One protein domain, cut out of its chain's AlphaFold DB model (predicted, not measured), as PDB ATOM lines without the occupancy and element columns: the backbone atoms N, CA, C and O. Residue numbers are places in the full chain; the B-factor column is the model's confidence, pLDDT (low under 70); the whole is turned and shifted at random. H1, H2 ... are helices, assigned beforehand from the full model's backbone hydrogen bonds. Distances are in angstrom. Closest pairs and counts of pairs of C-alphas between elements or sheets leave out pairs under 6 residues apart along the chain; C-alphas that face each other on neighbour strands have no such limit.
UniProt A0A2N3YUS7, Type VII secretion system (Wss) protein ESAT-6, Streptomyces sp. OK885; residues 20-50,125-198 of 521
ATOM      1  N   ASP A  20     126.571 125.852 126.465       75.81
ATOM      2  CA  ASP A  20     126.285 125.688 125.036       75.81
ATOM      3  C   ASP A  20     124.773 125.681 124.724       75.81
ATOM      4  O   ASP A  20     124.085 124.655 124.728       75.81
ATOM      5  N   TYR A  21     124.258 126.874 124.428       84.62
ATOM      6  CA  TYR A  21     122.891 127.115 123.979       84.62
ATOM      7  C   TYR A  21     122.709 126.923 122.461       84.62
ATOM      8  O   TYR A  21     121.604 127.140 121.961       84.62
ATOM      9  N   SER A  22     123.747 126.546 121.697       84.00
ATOM     10  CA  SER A  22     123.671 126.456 120.226       84.00
ATOM     11  C   SER A  22     122.604 125.464 119.752       84.00
ATOM     12  O   SER A  22     121.837 125.771 118.842       84.00
ATOM     13  N   GLY A  23     122.490 124.320 120.431       85.62
ATOM     14  CA  GLY A  23     121.480 123.290 120.177       85.62
ATOM     15  C   GLY A  23     120.098 123.553 120.792       85.62
ATOM     16  O   GLY A  23     119.285 122.632 120.831       85.62
ATOM     17  N   TRP A  24     119.827 124.749 121.328       89.62
ATOM     18  CA  TRP A  24     118.510 125.104 121.872       89.62
ATOM     19  C   TRP A  24     117.648 125.803 120.813       89.62
ATOM     20  O   TRP A  24     118.136 126.656 120.063       89.62
ATOM     21  N   ASP A  25     116.359 125.456 120.791       90.31
ATOM     22  CA  ASP A  25     115.344 126.100 119.959       90.31
ATOM     23  C   ASP A  25     114.659 127.275 120.686       90.31
ATOM     24  O   ASP A  25     114.895 127.544 121.868       90.31
ATOM     25  N   TRP A  26     113.791 127.991 119.970       89.81
ATOM     26  CA  TRP A  26     113.080 129.148 120.513       89.81
ATOM     27  C   TRP A  26     112.127 128.792 121.662       89.81
ATOM     28  O   TRP A  26     111.915 129.626 122.539       89.81
ATOM     29  N   ARG A  27     111.565 127.572 121.692       88.81
ATOM     30  CA  ARG A  27     110.640 127.131 122.749       88.81
ATOM     31  C   ARG A  27     111.381 127.005 124.065       88.81
ATOM     32  O   ARG A  27     110.992 127.637 125.043       88.81
ATOM     33  N   LYS A  28     112.490 126.268 124.046       88.88
ATOM     34  CA  LYS A  28     113.339 126.017 125.206       88.88
ATOM     35  C   LYS A  28     114.033 127.282 125.714       88.88
ATOM     36  O   LYS A  28     114.182 127.461 126.920       88.88
ATOM     37  N   ILE A  29     114.446 128.183 124.816       90.69
ATOM     38  CA  ILE A  29     115.015 129.481 125.212       90.69
ATOM     39  C   ILE A  29     113.941 130.365 125.863       90.69
ATOM     40  O   ILE A  29     114.176 130.926 126.934       90.69
ATOM     41  N   LYS A  30     112.752 130.464 125.253       89.56
ATOM     42  CA  LYS A  30     111.628 131.238 125.796       89.56
ATOM     43  C   LYS A  30     111.203 130.714 127.165       89.56
ATOM     44  O   LYS A  30     111.108 131.506 128.096       89.56
ATOM     45  N   SER A  31     110.992 129.404 127.298       85.25
ATOM     46  CA  SER A  31     110.543 128.774 128.543       85.25
ATOM     47  C   SER A  31     111.555 128.959 129.679       85.25
ATOM     48  O   SER A  31     111.163 129.365 130.770       85.25
ATOM     49  N   ALA A  32     112.856 128.806 129.408       86.88
ATOM     50  CA  ALA A  32     113.914 129.042 130.392       86.88
ATOM     51  C   ALA A  32     114.013 130.503 130.875       86.88
ATOM     52  O   ALA A  32     114.396 130.732 132.019       86.88
ATOM     53  N   ILE A  33     113.665 131.489 130.038       89.25
ATOM     54  CA  ILE A  33     113.659 132.913 130.425       89.25
ATOM     55  C   ILE A  33     112.359 133.289 131.157       89.25
ATOM     56  O   ILE A  33     112.403 134.028 132.140       89.25
ATOM     57  N   THR A  34     111.200 132.788 130.715       87.44
ATOM     58  CA  THR A  34     109.879 133.177 131.252       87.44
ATOM     59  C   THR A  34     109.321 132.250 132.337       87.44
ATOM     60  O   THR A  34     108.220 132.494 132.825       87.44
ATOM     61  N   GLY A  35     110.054 131.205 132.733       78.81
ATOM     62  CA  GLY A  35     109.623 130.236 133.750       78.81
ATOM     63  C   GLY A  35     108.634 129.180 133.242       78.81
ATOM     64  O   GLY A  35     108.047 128.448 134.033       78.81
ATOM     65  N   GLY A  36     108.426 129.086 131.927       69.44
ATOM     66  CA  GLY A  36     107.544 128.084 131.329       69.44
ATOM     67  C   GLY A  36     108.111 126.660 131.392       69.44
ATOM     68  O   GLY A  36     109.320 126.449 131.465       69.44
ATOM     69  N   ALA A  37     107.231 125.666 131.270       57.69
ATOM     70  CA  ALA A  37     107.637 124.315 130.889       57.69
ATOM     71  C   ALA A  37     107.942 124.248 129.378       57.69
ATOM     72  O   ALA A  37     107.397 125.023 128.593       57.69
ATOM     73  N   ASP A  38     108.784 123.303 128.957       56.47
ATOM     74  CA  ASP A  38     109.031 123.019 127.538       56.47
ATOM     75  C   ASP A  38     108.077 121.907 127.058       56.47
ATOM     76  O   ASP A  38     108.292 120.724 127.328       56.47
ATOM     77  N   GLY A  39     106.964 122.292 126.426       51.41
ATOM     78  CA  GLY A  39     105.922 121.372 125.954       51.41
ATOM     79  C   GLY A  39     104.731 122.084 125.300       51.41
ATOM     80  O   GLY A  39     104.509 123.270 125.525       51.41
ATOM     81  N   ASP A  40     103.951 121.371 124.481       46.31
ATOM     82  CA  ASP A  40     102.832 121.972 123.728       46.31
ATOM     83  C   ASP A  40     101.637 122.402 124.610       46.31
ATOM     84  O   ASP A  40     100.914 123.322 124.233       46.31
ATOM     85  N   ASP A  41     101.476 121.810 125.800       45.88
ATOM     86  CA  ASP A  41     100.474 122.190 126.817       45.88
ATOM     87  C   ASP A  41     101.034 123.164 127.885       45.88
ATOM     88  O   ASP A  41     100.475 123.298 128.976       45.88
ATOM     89  N   ALA A  42     102.164 123.834 127.618       49.09
ATOM     90  CA  ALA A  42     102.817 124.724 128.581       49.09
ATOM     91  C   ALA A  42     102.017 126.015 128.842       49.09
ATOM     92  O   ALA A  42     102.245 127.066 128.238       49.09
ATOM     93  N   GLN A  43     101.105 125.955 129.813       50.00
ATOM     94  CA  GLN A  43     100.566 127.139 130.472       50.00
ATOM     95  C   GLN A  43     101.732 127.915 131.113       50.00
ATOM     96  O   GLN A  43     102.406 127.399 132.002       50.00
ATOM     97  N   TYR A  44     101.984 129.140 130.640       52.31
ATOM     98  CA  TYR A  44     103.066 129.996 131.137       52.31
ATOM     99  C   TYR A  44     102.814 130.401 132.596       52.31
ATOM    100  O   TYR A  44     102.091 131.364 132.862       52.31
ATOM    101  N   ASP A  45     103.413 129.677 133.541       52.06
ATOM    102  CA  ASP A  45     103.408 130.066 134.947       52.06
ATOM    103  C   ASP A  45     104.499 131.114 135.207       52.06
ATOM    104  O   ASP A  45     105.629 130.815 135.595       52.06
ATOM    105  N   LEU A  46     104.129 132.376 134.982       52.34
ATOM    106  CA  LEU A  46     104.990 133.539 135.207       52.34
ATOM    107  C   LEU A  46     105.454 133.685 136.670       52.34
ATOM    108  O   LEU A  46     106.325 134.509 136.931       52.34
ATOM    109  N   THR A  47     104.930 132.900 137.623       56.16
ATOM    110  CA  THR A  47     105.428 132.902 139.010       56.16
ATOM    111  C   THR A  47     106.775 132.189 139.175       56.16
ATOM    112  O   THR A  47     107.454 132.409 140.176       56.16
ATOM    113  N   LEU A  48     107.201 131.381 138.193       69.62
ATOM    114  CA  LEU A  48     108.493 130.680 138.213       69.62
ATOM    115  C   LEU A  48     109.685 131.553 137.778       69.62
ATOM    116  O   LEU A  48     110.820 131.234 138.125       69.62
ATOM    117  N   SER A  49     109.449 132.645 137.043       84.56
ATOM    118  CA  SER A  49     110.484 133.602 136.617       84.56
ATOM    119  C   SER A  49     109.955 135.034 136.731       84.56
ATOM    120  O   SER A  49     109.689 135.711 135.737       84.56
ATOM    121  N   ASP A  50     109.760 135.483 137.973       88.12
ATOM    122  CA  ASP A  50     109.280 136.830 138.284       88.12
ATOM    123  C   ASP A  50     110.437 137.759 138.717       88.12
ATOM    124  O   ASP A  50     110.963 137.609 139.829       88.12
ATOM    125  N   VAL A 125     125.604 143.716 147.318       87.88
ATOM    126  CA  VAL A 125     124.632 142.629 147.103       87.88
ATOM    127  C   VAL A 125     123.247 143.166 146.707       87.88
ATOM    128  O   VAL A 125     122.717 142.693 145.699       87.88
ATOM    129  N   PRO A 126     122.670 144.184 147.387       91.19
ATOM    130  CA  PRO A 126     121.415 144.798 146.952       91.19
ATOM    131  C   PRO A 126     121.439 145.305 145.503       91.19
ATOM    132  O   PRO A 126     120.522 145.015 144.737       91.19
ATOM    133  N   GLN A 127     122.490 146.022 145.095       90.12
ATOM    134  CA  GLN A 127     122.573 146.602 143.755       90.12
ATOM    135  C   GLN A 127     122.736 145.530 142.671       90.12
ATOM    136  O   GLN A 127     122.122 145.648 141.613       90.12
ATOM    137  N   GLN A 128     123.508 144.467 142.925       88.81
ATOM    138  CA  GLN A 128     123.621 143.337 141.993       88.81
ATOM    139  C   GLN A 128     122.269 142.637 141.797       88.81
ATOM    140  O   GLN A 128     121.872 142.385 140.663       88.81
ATOM    141  N   LEU A 129     121.518 142.392 142.877       90.81
ATOM    142  CA  LEU A 129     120.180 141.798 142.788       90.81
ATOM    143  C   LEU A 129     119.190 142.713 142.042       90.81
ATOM    144  O   LEU A 129     118.460 142.235 141.177       90.81
ATOM    145  N   ALA A 130     119.205 144.025 142.301       92.19
ATOM    146  CA  ALA A 130     118.360 144.991 141.592       92.19
ATOM    147  C   ALA A 130     118.703 145.089 140.089       92.19
ATOM    148  O   ALA A 130     117.805 145.112 139.245       92.19
ATOM    149  N   ASN A 131     119.994 145.084 139.738       91.00
ATOM    150  CA  ASN A 131     120.445 145.045 138.344       91.00
ATOM    151  C   ASN A 131     119.973 143.757 137.655       91.00
ATOM    152  O   ASN A 131     119.397 143.811 136.570       91.00
ATOM    153  N   ASN A 132     120.145 142.605 138.304       90.81
ATOM    154  CA  ASN A 132     119.758 141.308 137.748       90.81
ATOM    155  C   ASN A 132     118.236 141.197 137.564       90.81
ATOM    156  O   ASN A 132     117.785 140.767 136.503       90.81
ATOM    157  N   ALA A 133     117.442 141.703 138.514       93.00
ATOM    158  CA  ALA A 133     115.994 141.856 138.355       93.00
ATOM    159  C   ALA A 133     115.632 142.675 137.099       93.00
ATOM    160  O   ALA A 133     114.768 142.273 136.318       93.00
ATOM    161  N   GLN A 134     116.314 143.799 136.857       94.12
ATOM    162  CA  GLN A 134     116.097 144.607 135.654       94.12
ATOM    163  C   GLN A 134     116.529 143.879 134.368       94.12
ATOM    164  O   GLN A 134     115.784 143.892 133.388       94.12
ATOM    165  N   HIS A 135     117.675 143.192 134.366       93.56
ATOM    166  CA  HIS A 135     118.141 142.421 133.210       93.56
ATOM    167  C   HIS A 135     117.180 141.274 132.845       93.56
ATOM    168  O   HIS A 135     116.887 141.083 131.664       93.56
ATOM    169  N   LEU A 136     116.617 140.567 133.833       93.00
ATOM    170  CA  LEU A 136     115.596 139.538 133.606       93.00
ATOM    171  C   LEU A 136     114.289 140.135 133.061       93.00
ATOM    172  O   LEU A 136     113.738 139.621 132.089       93.00
ATOM    173  N   ARG A 137     113.824 141.257 133.632       94.19
ATOM    174  CA  ARG A 137     112.638 141.992 133.156       94.19
ATOM    175  C   ARG A 137     112.776 142.393 131.685       94.19
ATOM    176  O   ARG A 137     111.843 142.217 130.903       94.19
ATOM    177  N   GLU A 138     113.948 142.886 131.297       94.31
ATOM    178  CA  GLU A 138     114.259 143.209 129.906       94.31
ATOM    179  C   GLU A 138     114.358 141.979 129.000       94.31
ATOM    180  O   GLU A 138     113.923 142.046 127.852       94.31
ATOM    181  N   ALA A 139     114.924 140.867 129.477       94.50
ATOM    182  CA  ALA A 139     115.017 139.634 128.699       94.50
ATOM    183  C   ALA A 139     113.629 139.044 128.405       94.50
ATOM    184  O   ALA A 139     113.344 138.710 127.256       94.50
ATOM    185  N   ILE A 140     112.744 138.999 129.408       92.62
ATOM    186  CA  ILE A 140     111.345 138.567 129.262       92.62
ATOM    187  C   ILE A 140     110.610 139.447 128.238       92.62
ATOM    188  O   ILE A 140     109.953 138.918 127.340       92.62
ATOM    189  N   ALA A 141     110.762 140.775 128.319       93.19
ATOM    190  CA  ALA A 141     110.156 141.705 127.365       93.19
ATOM    191  C   ALA A 141     110.671 141.487 125.929       93.19
ATOM    192  O   ALA A 141     109.875 141.255 125.023       93.19
ATOM    193  N   LYS A 142     111.999 141.455 125.733       95.81
ATOM    194  CA  LYS A 142     112.635 141.261 124.415       95.81
ATOM    195  C   LYS A 142     112.252 139.917 123.783       95.81
ATOM    196  O   LYS A 142     112.001 139.855 122.584       95.81
ATOM    197  N   VAL A 143     112.151 138.846 124.575       94.19
ATOM    198  CA  VAL A 143     111.649 137.540 124.111       94.19
ATOM    199  C   VAL A 143     110.176 137.623 123.689       94.19
ATOM    200  O   VAL A 143     109.811 137.035 122.672       94.19
ATOM    201  N   GLY A 144     109.339 138.378 124.406       91.94
ATOM    202  CA  GLY A 144     107.955 138.657 124.005       91.94
ATOM    203  C   GLY A 144     107.847 139.426 122.683       91.94
ATOM    204  O   GLY A 144     107.061 139.047 121.816       91.94
ATOM    205  N   ASP A 145     108.677 140.453 122.486       94.25
ATOM    206  CA  ASP A 145     108.718 141.229 121.241       94.25
ATOM    207  C   ASP A 145     109.141 140.362 120.040       94.25
ATOM    208  O   ASP A 145     108.510 140.416 118.982       94.25
ATOM    209  N   ILE A 146     110.165 139.514 120.210       95.38
ATOM    210  CA  ILE A 146     110.634 138.566 119.183       95.38
ATOM    211  C   ILE A 146     109.532 137.547 118.836       95.38
ATOM    212  O   ILE A 146     109.282 137.284 117.659       95.38
ATOM    213  N   ASP A 147     108.834 137.009 119.841       92.19
ATOM    214  CA  ASP A 147     107.715 136.069 119.678       92.19
ATOM    215  C   ASP A 147     106.568 136.673 118.855       92.19
ATOM    216  O   ASP A 147     106.116 136.077 117.872       92.19
ATOM    217  N   VAL A 148     106.156 137.900 119.183       92.19
ATOM    218  CA  VAL A 148     105.126 138.635 118.436       92.19
ATOM    219  C   VAL A 148     105.607 138.995 117.026       92.19
ATOM    220  O   VAL A 148     104.823 138.905 116.076       92.19
ATOM    221  N   TRP A 149     106.874 139.372 116.840       95.56
ATOM    222  CA  TRP A 149     107.414 139.721 115.524       95.56
ATOM    223  C   TRP A 149     107.430 138.515 114.575       95.56
ATOM    224  O   TRP A 149     106.841 138.581 113.492       95.56
ATOM    225  N   TYR A 150     108.007 137.383 114.996       94.88
ATOM    226  CA  TYR A 150     108.075 136.174 114.166       94.88
ATOM    227  C   TYR A 150     106.704 135.517 113.949       94.88
ATOM    228  O   TYR A 150     106.461 134.978 112.867       94.88
ATOM    229  N   ALA A 151     105.767 135.626 114.899       92.31
ATOM    230  CA  ALA A 151     104.377 135.223 114.682       92.31
ATOM    231  C   ALA A 151     103.699 136.049 113.570       92.31
ATOM    232  O   ALA A 151     103.011 135.490 112.712       92.31
ATOM    233  N   ASN A 152     103.926 137.367 113.533       93.50
ATOM    234  CA  ASN A 152     103.426 138.220 112.453       93.50
ATOM    235  C   ASN A 152     104.126 137.940 111.113       93.50
ATOM    236  O   ASN A 152     103.467 137.970 110.074       93.50
ATOM    237  N   GLU A 153     105.430 137.652 111.106       94.19
ATOM    238  CA  GLU A 153     106.163 137.310 109.878       94.19
ATOM    239  C   GLU A 153     105.700 135.965 109.291       94.19
ATOM    240  O   GLU A 153     105.468 135.866 108.086       94.19
ATOM    241  N   ALA A 154     105.440 134.961 110.135       94.00
ATOM    242  CA  ALA A 154     104.892 133.674 109.706       94.00
ATOM    243  C   ALA A 154     103.528 133.818 109.001       94.00
ATOM    244  O   ALA A 154     103.321 133.203 107.957       94.00
ATOM    245  N   ILE A 155     102.635 134.689 109.498       93.88
ATOM    246  CA  ILE A 155     101.343 134.989 108.846       93.88
ATOM    247  C   ILE A 155     101.530 135.636 107.459       93.88
ATOM    248  O   ILE A 155     100.710 135.412 106.570       93.88
ATOM    249  N   LYS A 156     102.587 136.437 107.241       92.44
ATOM    250  CA  LYS A 156     102.873 137.041 105.921       92.44
ATOM    251  C   LYS A 156     103.340 136.000 104.902       92.44
ATOM    252  O   LYS A 156     103.042 136.150 103.719       92.44
ATOM    253  N   VAL A 157     104.076 134.981 105.353       91.50
ATOM    254  CA  VAL A 157     104.567 133.876 104.513       91.50
ATOM    255  C   VAL A 157     103.437 132.901 104.179       91.50
ATOM    256  O   VAL A 157     103.246 132.571 103.010       91.50
ATOM    257  N   ASP A 158     102.665 132.476 105.182       91.38
ATOM    258  CA  ASP A 158     101.468 131.651 105.003       91.38
ATOM    259  C   ASP A 158     100.362 132.046 106.009       91.38
ATOM    260  O   ASP A 158     100.429 131.698 107.193       91.38
ATOM    261  N   PRO A 159      99.290 132.720 105.546       91.62
ATOM    262  CA  PRO A 159      98.144 133.064 106.386       91.62
ATOM    263  C   PRO A 159      97.421 131.861 107.011       91.62
ATOM    264  O   PRO A 159      96.711 132.044 108.000       91.62
ATOM    265  N   SER A 160      97.588 130.643 106.475       91.38
ATOM    266  CA  SER A 160      96.975 129.418 107.014       91.38
ATOM    267  C   SER A 160      97.604 128.944 108.330       91.38
ATOM    268  O   SER A 160      97.019 128.128 109.042       91.38
ATOM    269  N   LEU A 161      98.759 129.508 108.707       90.25
ATOM    270  CA  LEU A 161      99.412 129.243 109.991       90.25
ATOM    271  C   LEU A 161      98.700 129.899 111.181       90.25
ATOM    272  O   LEU A 161      99.008 129.559 112.325       90.25
ATOM    273  N   LYS A 162      97.761 130.824 110.950       90.56
ATOM    274  CA  LYS A 162      96.956 131.424 112.017       90.56
ATOM    275  C   LYS A 162      95.837 130.475 112.457       90.56
ATOM    276  O   LYS A 162      95.014 130.056 111.650       90.56
ATOM    277  N   MET A 163      95.783 130.192 113.753       88.62
ATOM    278  CA  MET A 163      94.742 129.385 114.390       88.62
ATOM    279  C   MET A 163      93.483 130.206 114.718       88.62
ATOM    280  O   MET A 163      93.560 131.413 114.962       88.62
ATOM    281  N   ASP A 164      92.339 129.529 114.858       86.62
ATOM    282  CA  ASP A 164      91.065 130.138 115.280       86.62
ATOM    283  C   ASP A 164      91.120 130.768 116.686       86.62
ATOM    284  O   ASP A 164      90.411 131.731 116.968       86.62
ATOM    285  N   ASN A 165      91.996 130.266 117.568       81.44
ATOM    286  CA  ASN A 165      92.238 130.830 118.904       81.44
ATOM    287  C   ASN A 165      93.163 132.070 118.896       81.44
ATOM    288  O   ASN A 165      93.475 132.608 119.956       81.44
ATOM    289  N   GLY A 166      93.616 132.519 117.720       81.31
ATOM    290  CA  GLY A 166      94.493 133.678 117.548       81.31
ATOM    291  C   GLY A 166      95.997 133.386 117.614       81.31
ATOM    292  O   GLY A 166      96.772 134.266 117.240       81.31
ATOM    293  N   LEU A 167      96.415 132.183 118.023       83.69
ATOM    294  CA  LEU A 167      97.822 131.765 118.009       83.69
ATOM    295  C   LEU A 167      98.326 131.503 116.578       83.69
ATOM    296  O   LEU A 167      97.547 131.389 115.629       83.69
ATOM    297  N   VAL A 168      99.644 131.370 116.423       86.56
ATOM    298  CA  VAL A 168     100.299 131.100 115.134       86.56
ATOM    299  C   VAL A 168     101.126 129.823 115.218       86.56
ATOM    300  O   VAL A 168     101.892 129.620 116.157       86.56
ATOM    301  N   MET A 169     101.006 128.960 114.211       86.31
ATOM    302  CA  MET A 169     101.797 127.740 114.044       86.31
ATOM    303  C   MET A 169     103.213 128.057 113.536       86.31
ATOM    304  O   MET A 169     103.621 127.588 112.477       86.31
ATOM    305  N   VAL A 170     103.972 128.856 114.294       87.12
ATOM    306  CA  VAL A 170     105.317 129.332 113.918       87.12
ATOM    307  C   VAL A 170     106.262 128.169 113.586       87.12
ATOM    308  O   VAL A 170     107.008 128.243 112.616       87.12
ATOM    309  N   SER A 171     106.152 127.044 114.304       87.25
ATOM    310  CA  SER A 171     106.908 125.803 114.058       87.25
ATOM    311  C   SER A 171     106.650 125.124 112.703       87.25
ATOM    312  O   SER A 171     107.388 124.209 112.349       87.25
ATOM    313  N   LYS A 172     105.632 125.548 111.941       88.12
ATOM    314  CA  LYS A 172     105.351 125.070 110.575       88.12
ATOM    315  C   LYS A 172     105.839 126.021 109.476       88.12
ATOM    316  O   LYS A 172     105.772 125.651 108.307       88.12
ATOM    317  N   ALA A 173     106.295 127.226 109.816       87.44
ATOM    318  CA  ALA A 173     106.878 128.138 108.839       87.44
ATOM    319  C   ALA A 173     108.315 127.707 108.509       87.44
ATOM    320  O   ALA A 173     109.130 127.511 109.411       87.44
ATOM    321  N   ASP A 174     108.658 127.602 107.225       87.75
ATOM    322  CA  ASP A 174     110.030 127.294 106.814       87.75
ATOM    323  C   ASP A 174     111.009 128.376 107.305       87.75
ATOM    324  O   ASP A 174     110.786 129.573 107.120       87.75
ATOM    325  N   LYS A 175     112.139 127.940 107.884       88.81
ATOM    326  CA  LYS A 175     113.276 128.750 108.390       88.81
ATOM    327  C   LYS A 175     112.990 129.690 109.567       88.81
ATOM    328  O   LYS A 175     113.895 129.901 110.371       88.81
ATOM    329  N   ILE A 176     111.777 130.220 109.705       92.19
ATOM    330  CA  ILE A 176     111.400 131.157 110.775       92.19
ATOM    331  C   ILE A 176     111.748 130.634 112.188       92.19
ATOM    332  O   ILE A 176     112.375 131.387 112.929       92.19
ATOM    333  N   PRO A 177     111.471 129.365 112.564       93.31
ATOM    334  CA  PRO A 177     111.863 128.817 113.866       93.31
ATOM    335  C   PRO A 177     113.364 128.876 114.165       93.31
ATOM    336  O   PRO A 177     113.736 129.019 115.326       93.31
ATOM    337  N   GLN A 178     114.223 128.778 113.143       92.69
ATOM    338  CA  GLN A 178     115.672 128.880 113.317       92.69
ATOM    339  C   GLN A 178     116.078 130.331 113.580       92.69
ATOM    340  O   GLN A 178     116.752 130.597 114.566       92.69
ATOM    341  N   MET A 179     115.604 131.273 112.757       94.62
ATOM    342  CA  MET A 179     115.898 132.701 112.933       94.62
ATOM    343  C   MET A 179     115.397 133.217 114.293       94.62
ATOM    344  O   MET A 179     116.127 133.882 115.020       94.62
ATOM    345  N   MET A 180     114.186 132.811 114.682       95.31
ATOM    346  CA  MET A 180     113.600 133.092 115.993       95.31
ATOM    347  C   MET A 180     114.440 132.514 117.143       95.31
ATOM    348  O   MET A 180     114.644 133.192 118.148       95.31
ATOM    349  N   ALA A 181     114.964 131.291 117.000       94.12
ATOM    350  CA  ALA A 181     115.869 130.702 117.985       94.12
ATOM    351  C   ALA A 181     117.210 131.451 118.051       94.12
ATOM    352  O   ALA A 181     117.724 131.673 119.142       94.12
ATOM    353  N   ASP A 182     117.758 131.873 116.910       94.50
ATOM    354  CA  ASP A 182     119.032 132.593 116.824       94.50
ATOM    355  C   ASP A 182     118.950 134.005 117.439       94.50
ATOM    356  O   ASP A 182     119.883 134.431 118.123       94.50
ATOM    357  N   ASP A 183     117.819 134.701 117.290       95.94
ATOM    358  CA  ASP A 183     117.555 135.986 117.954       95.94
ATOM    359  C   ASP A 183     117.272 135.822 119.454       95.94
ATOM    360  O   ASP A 183     117.867 136.519 120.280       95.94
ATOM    361  N   MET A 184     116.446 134.850 119.855       95.69
ATOM    362  CA  MET A 184     116.219 134.577 121.282       95.69
ATOM    363  C   MET A 184     117.502 134.119 121.995       95.69
ATOM    364  O   MET A 184     117.725 134.484 123.152       95.69
ATOM    365  N   ARG A 185     118.398 133.389 121.314       93.88
ATOM    366  CA  ARG A 185     119.698 132.975 121.869       93.88
ATOM    367  C   ARG A 185     120.614 134.167 122.141       93.88
ATOM    368  O   ARG A 185     121.367 134.122 123.109       93.88
ATOM    369  N   GLN A 186     120.529 135.248 121.362       93.75
ATOM    370  CA  GLN A 186     121.252 136.493 121.661       93.75
ATOM    371  C   GLN A 186     120.748 137.136 122.962       93.75
ATOM    372  O   GLN A 186     121.562 137.591 123.764       93.75
ATOM    373  N   VAL A 187     119.432 137.114 123.221       94.19
ATOM    374  CA  VAL A 187     118.859 137.597 124.493       94.19
ATOM    375  C   VAL A 187     119.309 136.722 125.669       94.19
ATOM    376  O   VAL A 187     119.728 137.255 126.695       94.19
ATOM    377  N   LEU A 188     119.310 135.393 125.508       91.69
ATOM    378  CA  LEU A 188     119.798 134.453 126.525       91.69
ATOM    379  C   LEU A 188     121.293 134.649 126.835       91.69
ATOM    380  O   LEU A 188     121.674 134.728 127.999       91.69
ATOM    381  N   LEU A 189     122.133 134.786 125.805       89.88
ATOM    382  CA  LEU A 189     123.575 135.032 125.946       89.88
ATOM    383  C   LEU A 189     123.895 136.417 126.528       89.88
ATOM    384  O   LEU A 189     124.937 136.583 127.160       89.88
ATOM    385  N   ALA A 190     123.030 137.413 126.321       89.94
ATOM    386  CA  ALA A 190     123.134 138.696 127.006       89.94
ATOM    387  C   ALA A 190     122.783 138.548 128.496       89.94
ATOM    388  O   ALA A 190     123.564 138.974 129.341       89.94
ATOM    389  N   LEU A 191     121.668 137.883 128.820       89.75
ATOM    390  CA  LEU A 191     121.227 137.652 130.199       89.75
ATOM    391  C   LEU A 191     122.258 136.846 131.010       89.75
ATOM    392  O   LEU A 191     122.623 137.260 132.108       89.75
ATOM    393  N   ALA A 192     122.782 135.747 130.456       85.94
ATOM    394  CA  ALA A 192     123.731 134.858 131.132       85.94
ATOM    395  C   ALA A 192     124.993 135.585 131.643       85.94
ATOM    396  O   ALA A 192     125.482 135.280 132.730       85.94
ATOM    397  N   LYS A 193     125.472 136.608 130.919       83.81
ATOM    398  CA  LYS A 193     126.636 137.430 131.307       83.81
ATOM    399  C   LYS A 193     126.435 138.247 132.586       83.81
ATOM    400  O   LYS A 193     127.420 138.640 133.197       83.81
ATOM    401  N   HIS A 194     125.191 138.506 132.991       81.88
ATOM    402  CA  HIS A 194     124.869 139.209 134.240       81.88
ATOM    403  C   HIS A 194     124.659 138.253 135.429       81.88
ATOM    404  O   HIS A 194     124.591 138.685 136.578       81.88
ATOM    405  N   TYR A 195     124.565 136.948 135.159       73.50
ATOM    406  CA  TYR A 195     124.265 135.904 136.142       73.50
ATOM    407  C   TYR A 195     125.459 134.976 136.429       73.50
ATOM    408  O   TYR A 195     125.306 134.005 137.167       73.50
ATOM    409  N   THR A 196     126.647 135.265 135.881       62.41
ATOM    410  CA  THR A 196     127.889 134.511 136.128       62.41
ATOM    411  C   THR A 196     128.190 134.409 137.622       62.41
ATOM    412  O   THR A 196     128.316 135.427 138.302       62.41
ATOM    413  N   LEU A 197     128.327 133.181 138.126       49.41
ATOM    414  CA  LEU A 197     128.437 132.910 139.557       49.41
ATOM    415  C   LEU A 197     129.875 133.151 140.042       49.41
ATOM    416  O   LEU A 197     130.723 132.261 140.023       49.41
ATOM    417  N   THR A 198     130.146 134.374 140.496       51.34
ATOM    418  CA  THR A 198     131.370 134.737 141.219       51.34
ATOM    419  C   THR A 198     131.334 134.149 142.631       51.34
ATOM    420  O   THR A 198     130.875 134.784 143.580       51.34
TER     421      THR A 198
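AT A GLANCE: This is residues 20 to 50 and 125 to 198 of the 521 residues of the protein "Type VII secretion system (Wss) protein ESAT-6" of Streptomyces sp. OK885 (UniProt A0A2N3YUS7). A long helical hairpin makes the length of this elongated domain: H2 runs along it, the shorter H3 folds back beside H2, and the short H1 packs on both, so that the three helix centres make a triangle. Two long loops, residues 35 to 50 and residues 158 to 175, hold no named element. The printed part has 105 residues with three named helices in the order H1, H2, H3 and no named strand; the class is all helix. It is compact, with a radius of gyration of the C-alphas of 14.9 A, and spans 50 by 26 by 20 A.

HOW THE PARTS SIT: Start with H2, residues 125 to 157, the longest helix. H3, residues 176 to 192, forms a helical hairpin with it: they touch, and their lines stand at a shallow tilt of 7 degrees, opposite ways. Look for their closest C-alphas at Ala 139 and Val 187, 6.0 A apart. H1, residues 26 to 34, touches H3 and runs the same way, at a shallow tilt of 33 degrees, only just short of steep; the closest C-alphas, of Trp 26 and Ala 181, are 4.1 A apart. H2 touches H1 with residues 136 to 143 alone, opposite ways, also at a shallow tilt of 33 degrees, only just short of steep; the closest C-alphas, of Thr 34 and Ile 140, are 5.9 A apart. The helix packing is mostly aligned, the helices' lines at shallow tilts. In H1, H2 and H3 every O i to N i+4 pair is within hydrogen-bond range.

IN THESE COORDINATES: Find C-alpha 125 at (124.632, 142.629, 147.103); from there H2 runs 47.9 A to C-alpha 157 at (104.567, 133.876, 104.513). H3 runs 24.1 A from C-alpha 176 to C-alpha 192 at (123.731, 134.858, 131.132). H1 runs 11.9 A from C-alpha 26 to C-alpha 34.

THE WHOLE: The two C-alphas farthest apart, of Val 125 and Ser 160, are 50.5 A apart. Residues 51 to 124 are not printed, and C-alphas 50 and 125 stand 18.6 A apart across this cut. The link from H2 to H3 is long, with 18 residues. Read the B-factor column: pLDDT is under 70 at residues 36 to 48 and 196 to 198.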